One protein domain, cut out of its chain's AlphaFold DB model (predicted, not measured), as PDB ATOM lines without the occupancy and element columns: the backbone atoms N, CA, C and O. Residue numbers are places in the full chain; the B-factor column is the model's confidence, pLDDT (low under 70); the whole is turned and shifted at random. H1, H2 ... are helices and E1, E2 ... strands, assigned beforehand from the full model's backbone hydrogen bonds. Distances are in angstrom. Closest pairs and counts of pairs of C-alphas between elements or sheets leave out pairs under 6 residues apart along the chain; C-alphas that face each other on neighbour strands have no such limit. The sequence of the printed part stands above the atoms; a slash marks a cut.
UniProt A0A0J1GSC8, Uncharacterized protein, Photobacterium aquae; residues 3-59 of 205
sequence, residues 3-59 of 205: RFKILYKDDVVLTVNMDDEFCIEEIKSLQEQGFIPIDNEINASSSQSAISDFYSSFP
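What this domain is: This is residues 3 to 59 of the 205 residues of an uncharacterized protein of Photobacterium aquae (UniProt A0A0J1GSC8). A small, strongly twisted sheet of three strands forms the middle, with one helix on each face: the sheet curls round H2, and H1 covers the opposite face. E3, an edge strand, bends sharply. The printed part has 57 residues, with E1, E2, H1, E3 and H2 in that order along the chain; the sheet runs E2, E1, E3, antiparallel throughout, and the class is mixed, helices and strands. The whole is compact, with a radius of gyration of the C-alphas of 10.6 A, and its rounded outline spans 27 by 26 by 17 A.

How they stand to each other: E1, residues 3 to 9, is the inner strand. E2, residues 12 to 17, forms a hairpin with it, antiparallel at 154 degrees; N 7 and O 14 are 2.9 A apart, within hydrogen-bond range. On the other side of E1 is E3, residues 36 to 44, antiparallel to it at 145 degrees; N 38 and O 6 are within hydrogen-bond range at 2.8 A. E3 bends by 78 degrees at residue 39. H1, residues 23 to 32, is on the sheet at a height of 9.2 A, over E1 and, only just, with 3 C-alphas, over E3. It runs along the strands, at 6 degrees to E1 on the local plane; its closest C-alphas to E2 are those of Cys 23 and Asn 17, 6.4 A apart. E2, H1 and E3 make a split strand-helix-strand unit, two strands running the same way with a helix between them in the chain and E1 between them in the sheet; its crossover is right-handed. H2, residues 47 to 57, is on the opposite face, which gives three layers, helices on both faces of one sheet. The closest C-alphas of H2 and E3 are those of Ala 50 and Ala 44, 5.1 A apart; those of H2 and E2 are Ser 47 and Thr 15, 5.9 A. H1 and H2 are apart. In both helices every O i to N i+4 pair is within hydrogen-bond range.

Where its parts are: E1 begins at C-alpha 3 (-13.712, -25.518, 165.144) and is 20.1 A long; E3 measures 19.9 A and E2 16.5 A. H1 is 14.2 A long. H2, 14.9 A long, ends at C-alpha 57 (-21.601, -34.777, 174.529).

The domain as a whole: The C-alphas farthest apart are those of Glu 21 and Pro 59, 31.4 A. The printed part has no cut, and its four links between elements are tight. The mean pLDDT of the printed part is 77.4; residues 10 to 12, 34, 39 and 55 to 59 are under 70.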
ATOM      1  N   ARG A   3     -13.068 -24.263 165.548       87.38
ATOM      2  CA  ARG A   3     -13.712 -25.518 165.144       87.38
ATOM      3  C   ARG A   3     -12.710 -26.654 165.222       87.38
ATOM      4  O   ARG A   3     -11.636 -26.570 164.643       87.38
ATOM      5  N   PHE A   4     -13.071 -27.735 165.900       86.38
ATOM      6  CA  PHE A   4     -12.225 -28.918 166.020       86.38
ATOM      7  C   PHE A   4     -12.888 -30.131 165.376       86.38
ATOM      8  O   PHE A   4     -14.057 -30.426 165.638       86.38
ATOM      9  N   LYS A   5     -12.120 -30.873 164.576       85.69
ATOM     10  CA  LYS A   5     -12.478 -32.215 164.114       85.69
ATOM     11  C   LYS A   5     -11.891 -33.236 165.065       85.69
ATOM     12  O   LYS A   5     -10.739 -33.120 165.477       85.69
ATOM     13  N   ILE A   6     -12.682 -34.236 165.415       83.44
ATOM     14  CA  ILE A   6     -12.283 -35.256 166.380       83.44
ATOM     15  C   ILE A   6     -11.913 -36.516 165.633       83.44
ATOM     16  O   ILE A   6     -12.665 -36.962 164.769       83.44
ATOM     17  N   LEU A   7     -10.767 -37.084 165.987       80.94
ATOM     18  CA  LEU A   7     -10.303 -38.350 165.464       80.94
ATOM     19  C   LEU A   7     -10.077 -39.339 166.604       80.94
ATOM     20  O   LEU A   7      -9.557 -38.983 167.662       80.94
ATOM     21  N   TYR A   8     -10.464 -40.589 166.380       77.50
ATOM     22  CA  TYR A   8     -10.421 -41.640 167.391       77.50
ATOM     23  C   TYR A   8      -9.655 -42.866 166.894       77.50
ATOM     24  O   TYR A   8      -9.877 -43.329 165.772       77.50
ATOM     25  N   LYS A   9      -8.779 -43.405 167.747       73.00
ATOM     26  CA  LYS A   9      -8.092 -44.687 167.552       73.00
ATOM     27  C   LYS A   9      -7.710 -45.287 168.900       73.00
ATOM     28  O   LYS A   9      -7.030 -44.621 169.668       73.00
ATOM     29  N   ASP A  10      -8.086 -46.538 169.165       57.78
ATOM     30  CA  ASP A  10      -7.607 -47.321 170.320       57.78
ATOM     31  C   ASP A  10      -7.615 -46.547 171.662       57.78
ATOM     32  O   ASP A  10      -6.615 -46.504 172.373       57.78
ATOM     33  N   ASP A  11      -8.739 -45.896 171.991       56.94
ATOM     34  CA  ASP A  11      -8.929 -45.042 173.185       56.94
ATOM     35  C   ASP A  11      -8.129 -43.728 173.228       56.94
ATOM     36  O   ASP A  11      -8.242 -42.952 174.180       56.94
ATOM     37  N   VAL A  12      -7.396 -43.411 172.164       64.88
ATOM     38  CA  VAL A  12      -6.768 -42.109 171.952       64.88
ATOM     39  C   VAL A  12      -7.728 -41.219 171.167       64.88
ATOM     40  O   VAL A  12      -8.099 -41.517 170.029       64.88
ATOM     41  N   VAL A  13      -8.123 -40.107 171.788       77.19
ATOM     42  CA  VAL A  13      -8.876 -39.030 171.140       77.19
ATOM     43  C   VAL A  13      -7.899 -37.923 170.778       77.19
ATOM     44  O   VAL A  13      -7.253 -37.344 171.651       77.19
ATOM     45  N   LEU A  14      -7.812 -37.630 169.487       82.88
ATOM     46  CA  LEU A  14      -7.103 -36.476 168.962       82.88
ATOM     47  C   LEU A  14      -8.102 -35.465 168.418       82.88
ATOM     48  O   LEU A  14      -9.216 -35.795 168.009       82.88
ATOM     49  N   THR A  15      -7.680 -34.213 168.415       86.38
ATOM     50  CA  THR A  15      -8.460 -33.101 167.887       86.38
ATOM     51  C   THR A  15      -7.590 -32.312 166.939       86.38
ATOM     52  O   THR A  15      -6.500 -31.901 167.333       86.38
ATOM     53  N   VAL A  16      -8.093 -32.064 165.738       85.19
ATOM     54  CA  VAL A  16      -7.451 -31.224 164.726       85.19
ATOM     55  C   VAL A  16      -8.215 -29.915 164.651       85.19
ATOM     56  O   VAL A  16      -9.447 -29.918 164.611       85.19
ATOM     57  N   ASN A  17      -7.499 -28.795 164.668       87.56
ATOM     58  CA  ASN A  17      -8.106 -27.484 164.500       87.56
ATOM     59  C   ASN A  17      -8.436 -27.266 163.017       87.56
ATOM     60  O   ASN A  17      -7.542 -27.236 162.181       87.56
ATOM     61  N   MET A  18      -9.716 -27.107 162.695       86.69
ATOM     62  CA  MET A  18     -10.203 -26.893 161.329       86.69
ATOM     63  C   MET A  18      -9.916 -25.487 160.804       86.69
ATOM     64  O   MET A  18     -10.077 -25.238 159.612       86.69
ATOM     65  N   ASP A  19      -9.522 -24.564 161.681       84.88
ATOM     66  CA  ASP A  19      -9.137 -23.210 161.296       84.88
ATOM     67  C   ASP A  19      -7.628 -23.112 160.960       84.88
ATOM     68  O   ASP A  19      -7.145 -22.023 160.658       84.88
ATOM     69  N   ASP A  20      -6.889 -24.232 161.005       85.69
ATOM     70  CA  ASP A  20      -5.484 -24.327 160.582       85.69
ATOM     71  C   ASP A  20      -5.360 -24.606 159.070       85.69
ATOM     72  O   ASP A  20      -6.162 -25.338 158.482       85.69
ATOM     73  N   GLU A  21      -4.332 -24.044 158.433       83.88
ATOM     74  CA  GLU A  21      -4.107 -24.101 156.980       83.88
ATOM     75  C   GLU A  21      -3.799 -25.532 156.501       83.88
ATOM     76  O   GLU A  21      -4.162 -25.915 155.389       83.88
ATOM     77  N   PHE A  22      -3.220 -26.359 157.380       85.44
ATOM     78  CA  PHE A  22      -2.832 -27.747 157.098       85.44
ATOM     79  C   PHE A  22      -3.803 -28.797 157.654       85.44
ATOM     80  O   PHE A  22      -3.504 -29.993 157.631       85.44
ATOM     81  N   CYS A  23      -4.988 -28.393 158.124       84.75
ATOM     82  CA  CYS A  23      -5.922 -29.299 158.801       84.75
ATOM     83  C   CYS A  23      -6.329 -30.515 157.946       84.75
ATOM     84  O   CYS A  23      -6.461 -31.626 158.459       84.75
ATOM     85  N   ILE A  24      -6.483 -30.337 156.630       85.88
ATOM     86  CA  ILE A  24      -6.864 -31.413 155.701       85.88
ATOM     87  C   ILE A  24      -5.742 -32.453 155.574       85.88
ATOM     88  O   ILE A  24      -6.011 -33.655 155.565       85.88
ATOM     89  N   GLU A  25      -4.488 -32.007 155.489       85.12
ATOM     90  CA  GLU A  25      -3.325 -32.895 155.397       85.12
ATOM     91  C   GLU A  25      -3.080 -33.631 156.715       85.12
ATOM     92  O   GLU A  25      -2.787 -34.827 156.707       85.12
ATOM     93  N   GLU A  26      -3.275 -32.954 157.846       83.31
ATOM     94  CA  GLU A  26      -3.173 -33.554 159.174       83.31
ATOM     95  C   GLU A  26      -4.243 -34.634 159.388       83.31
ATOM     96  O   GLU A  26      -3.918 -35.750 159.795       83.31
ATOM     97  N   ILE A  27      -5.504 -34.359 159.031       86.00
ATOM     98  CA  ILE A  27      -6.584 -35.357 159.080       86.00
ATOM     99  C   ILE A  27      -6.237 -36.559 158.207       86.00
ATOM    100  O   ILE A  27      -6.373 -37.695 158.659       86.00
ATOM    101  N   LYS A  28      -5.755 -36.329 156.982       85.56
ATOM    102  CA  LYS A  28      -5.394 -37.409 156.060       85.56
ATOM    103  C   LYS A  28      -4.230 -38.252 156.589       85.56
ATOM    104  O   LYS A  28      -4.306 -39.476 156.560       85.56
ATOM    105  N   SER A  29      -3.197 -37.617 157.139       82.12
ATOM    106  CA  SER A  29      -2.067 -38.300 157.783       82.12
ATOM    107  C   SER A  29      -2.517 -39.139 158.980       82.12
ATOM    108  O   SER A  29      -2.117 -40.294 159.135       82.12
ATOM    109  N   LEU A  30      -3.406 -38.603 159.817       83.19
ATOM    110  CA  LEU A  30      -3.968 -39.337 160.948       83.19
ATOM    111  C   LEU A  30      -4.864 -40.495 160.485       83.19
ATOM    112  O   LEU A  30      -4.820 -41.574 161.077       83.19
ATOM    113  N   GLN A  31      -5.615 -40.326 159.397       78.88
ATOM    114  CA  GLN A  31      -6.375 -41.407 158.768       78.88
ATOM    115  C   GLN A  31      -5.471 -42.525 158.236       78.88
ATOM    116  O   GLN A  31      -5.766 -43.698 158.463       78.88
ATOM    117  N   GLU A  32      -4.346 -42.192 157.601       82.00
ATOM    118  CA  GLU A  32      -3.336 -43.168 157.161       82.00
ATOM    119  C   GLU A  32      -2.704 -43.915 158.348       82.00
ATOM    120  O   GLU A  32      -2.408 -45.107 158.260       82.00
ATOM    121  N   GLN A  33      -2.585 -43.252 159.500       74.06
ATOM    122  CA  GLN A  33      -2.176 -43.867 160.765       74.06
ATOM    123  C   GLN A  33      -3.294 -44.690 161.433       74.06
ATOM    124  O   GLN A  33      -3.056 -45.307 162.475       74.06
ATOM    125  N   GLY A  34      -4.496 -44.737 160.855       68.94
ATOM    126  CA  GLY A  34      -5.629 -45.536 161.324       68.94
ATOM    127  C   GLY A  34      -6.579 -44.818 162.284       68.94
ATOM    128  O   GLY A  34      -7.375 -45.488 162.939       68.94
ATOM    129  N   PHE A  35      -6.498 -43.492 162.407       75.81
ATOM    130  CA  PHE A  35      -7.487 -42.711 163.146       75.81
ATOM    131  C   PHE A  35      -8.745 -42.460 162.313       75.81
ATOM    132  O   PHE A  35      -8.683 -42.139 161.129       75.81
ATOM    133  N   ILE A  36      -9.907 -42.564 162.951       76.38
ATOM    134  CA  ILE A  36     -11.203 -42.404 162.289       76.38
ATOM    135  C   ILE A  36     -11.780 -41.032 162.654       76.38
ATOM    136  O   ILE A  36     -11.956 -40.766 163.848       76.38
ATOM    137  N   PRO A  37     -12.079 -40.156 161.677       76.44
ATOM    138  CA  PRO A  37     -12.710 -38.875 161.953       76.44
ATOM    139  C   PRO A  37     -14.191 -39.056 162.290       76.44
ATOM    140  O   PRO A  37     -14.896 -39.852 161.674       76.44
ATOM    141  N   ILE A  38     -14.672 -38.278 163.251       78.62
ATOM    142  CA  ILE A  38     -16.079 -38.230 163.647       78.62
ATOM    143  C   ILE A  38     -16.768 -37.111 162.864       78.62
ATOM    144  O   ILE A  38     -16.212 -36.025 162.695       78.62
ATOM    145  N   ASP A  39     -17.980 -37.369 162.373       64.75
ATOM    146  CA  ASP A  39     -18.665 -36.466 161.441       64.75
ATOM    147  C   ASP A  39     -18.888 -35.060 162.011       64.75
ATOM    148  O   ASP A  39     -18.701 -34.076 161.295       64.75
ATOM    149  N   ASN A  40     -19.165 -34.946 163.310       71.88
ATOM    150  CA  ASN A  40     -19.449 -33.662 163.941       71.88
ATOM    151  C   ASN A  40     -18.174 -32.881 164.291       71.88
ATOM    152  O   ASN A  40     -17.291 -33.381 164.988       71.88
ATOM    153  N   GLU A  41     -18.126 -31.622 163.858       82.56
ATOM    154  CA  GLU A  41     -17.166 -30.629 164.348       82.56
ATOM    155  C   GLU A  41     -17.636 -30.071 165.696       82.56
ATOM    156  O   GLU A  41     -18.822 -29.781 165.884       82.56
ATOM    157  N   ILE A  42     -16.709 -29.906 166.639       81.88
ATOM    158  CA  ILE A  42     -16.986 -29.322 167.952       81.88
ATOM    159  C   ILE A  42     -16.417 -27.908 168.000       81.88
ATOM    160  O   ILE A  42     -15.230 -27.689 167.764       81.88
ATOM    161  N   ASN A  43     -17.269 -26.943 168.341       83.88
ATOM    162  CA  ASN A  43     -16.842 -25.582 168.641       83.88
ATOM    163  C   ASN A  43     -16.339 -25.525 170.082       83.88
ATOM    164  O   ASN A  43     -17.132 -25.681 171.007       83.88
ATOM    165  N   ALA A  44     -15.048 -25.264 170.274       83.56
ATOM    166  CA  ALA A  44     -14.456 -25.176 171.605       83.56
ATOM    167  C   ALA A  44     -13.471 -24.005 171.721       83.56
ATOM    168  O   ALA A  44     -13.073 -23.372 170.738       83.56
ATOM    169  N   SER A  45     -13.090 -23.672 172.953       83.81
ATOM    170  CA  SER A  45     -12.078 -22.644 173.237       83.81
ATOM    171  C   SER A  45     -10.644 -23.163 173.091       83.81
ATOM    172  O   SER A  45      -9.733 -22.370 172.871       83.81
ATOM    173  N   SER A  46     -10.443 -24.479 173.190       83.44
ATOM    174  CA  SER A  46      -9.155 -25.164 173.059       83.44
ATOM    175  C   SER A  46      -9.356 -26.625 172.645       83.44
ATOM    176  O   SER A  46     -10.450 -27.168 172.811       83.44
ATOM    177  N   SER A  47      -8.293 -27.282 172.171       76.50
ATOM    178  CA  SER A  47      -8.281 -28.724 171.879       76.50
ATOM    179  C   SER A  47      -8.704 -29.554 173.092       76.50
ATOM    180  O   SER A  47      -9.548 -30.437 172.993       76.50
ATOM    181  N   GLN A  48      -8.195 -29.213 174.277       75.38
ATOM    182  CA  GLN A  48      -8.539 -29.906 175.515       75.38
ATOM    183  C   GLN A  48     -10.010 -29.710 175.913       75.38
ATOM    184  O   GLN A  48     -10.642 -30.645 176.405       75.38
ATOM    185  N   SER A  49     -10.575 -28.525 175.657       76.69
ATOM    186  CA  SER A  49     -12.012 -28.284 175.822       76.69
ATOM    187  C   SER A  49     -12.819 -29.081 174.805       76.69
ATOM    188  O   SER A  49     -13.794 -29.698 175.199       76.69
ATOM    189  N   ALA A  50     -12.388 -29.171 173.541       76.44
ATOM    190  CA  ALA A  50     -13.063 -29.987 172.529       76.44
ATOM    191  C   ALA A  50     -13.084 -31.474 172.908       76.44
ATOM    192  O   ALA A  50     -14.102 -32.134 172.729       76.44
ATOM    193  N   ILE A  51     -11.997 -31.994 173.487       74.75
ATOM    194  CA  ILE A  51     -11.938 -33.361 174.027       74.75
ATOM    195  C   ILE A  51     -12.903 -33.516 175.210       74.75
ATOM    196  O   ILE A  51     -13.654 -34.487 175.280       74.75
ATOM    197  N   SER A  52     -12.916 -32.559 176.140       72.19
ATOM    198  CA  SER A  52     -13.840 -32.572 177.280       72.19
ATOM    199  C   SER A  52     -15.305 -32.511 176.831       72.19
ATOM    200  O   SER A  52     -16.140 -33.262 177.333       72.19
ATOM    201  N   ASP A  53     -15.609 -31.655 175.859       73.88
ATOM    202  CA  ASP A  53     -16.937 -31.461 175.281       73.88
ATOM    203  C   ASP A  53     -17.366 -32.673 174.455       73.88
ATOM    204  O   ASP A  53     -18.534 -33.054 174.457       73.88
ATOM    205  N   PHE A  54     -16.420 -33.352 173.812       72.81
ATOM    206  CA  PHE A  54     -16.646 -34.640 173.172       72.81
ATOM    207  C   PHE A  54     -17.043 -35.709 174.184       72.81
ATOM    208  O   PHE A  54     -18.090 -36.338 174.038       72.81
ATOM    209  N   TYR A  55     -16.272 -35.885 175.256       67.94
ATOM    210  CA  TYR A  55     -16.619 -36.856 176.291       67.94
ATOM    211  C   TYR A  55     -17.940 -36.516 177.001       67.94
ATOM    212  O   TYR A  55     -18.685 -37.427 177.362       67.94
ATOM    213  N   SER A  56     -18.268 -35.229 177.163       64.69
ATOM    214  CA  SER A  56     -19.514 -34.780 177.800       64.69
ATOM    215  C   SER A  56     -20.740 -34.825 176.877       64.69
ATOM    216  O   SER A  56     -21.856 -35.007 177.367       64.69
ATOM    217  N   SER A  57     -20.545 -34.719 175.556       59.03
ATOM    218  CA  SER A  57     -21.601 -34.777 174.529       59.03
ATOM    219  C   SER A  57     -21.848 -36.189 173.995       59.03
ATOM    220  O   SER A  57     -22.947 -36.486 173.520       59.03
ATOM    221  N   PHE A  58     -20.878 -37.096 174.145       55.81
ATOM    222  CA  PHE A  58     -20.997 -38.522 173.823       55.81
ATOM    223  C   PHE A  58     -21.067 -39.473 175.047       55.81
ATOM    224  O   PHE A  58     -20.575 -40.602 174.959       55.81
ATOM    225  N   PRO A  59     -21.768 -39.157 176.162       42.72
ATOM    226  CA  PRO A  59     -21.879 -40.058 177.313       42.72
ATOM    227  C   PRO A  59     -22.741 -41.299 177.010       42.72
ATOM    228  O   PRO A  59     -22.903 -42.166 177.859       42.72
TER     229      PRO A  59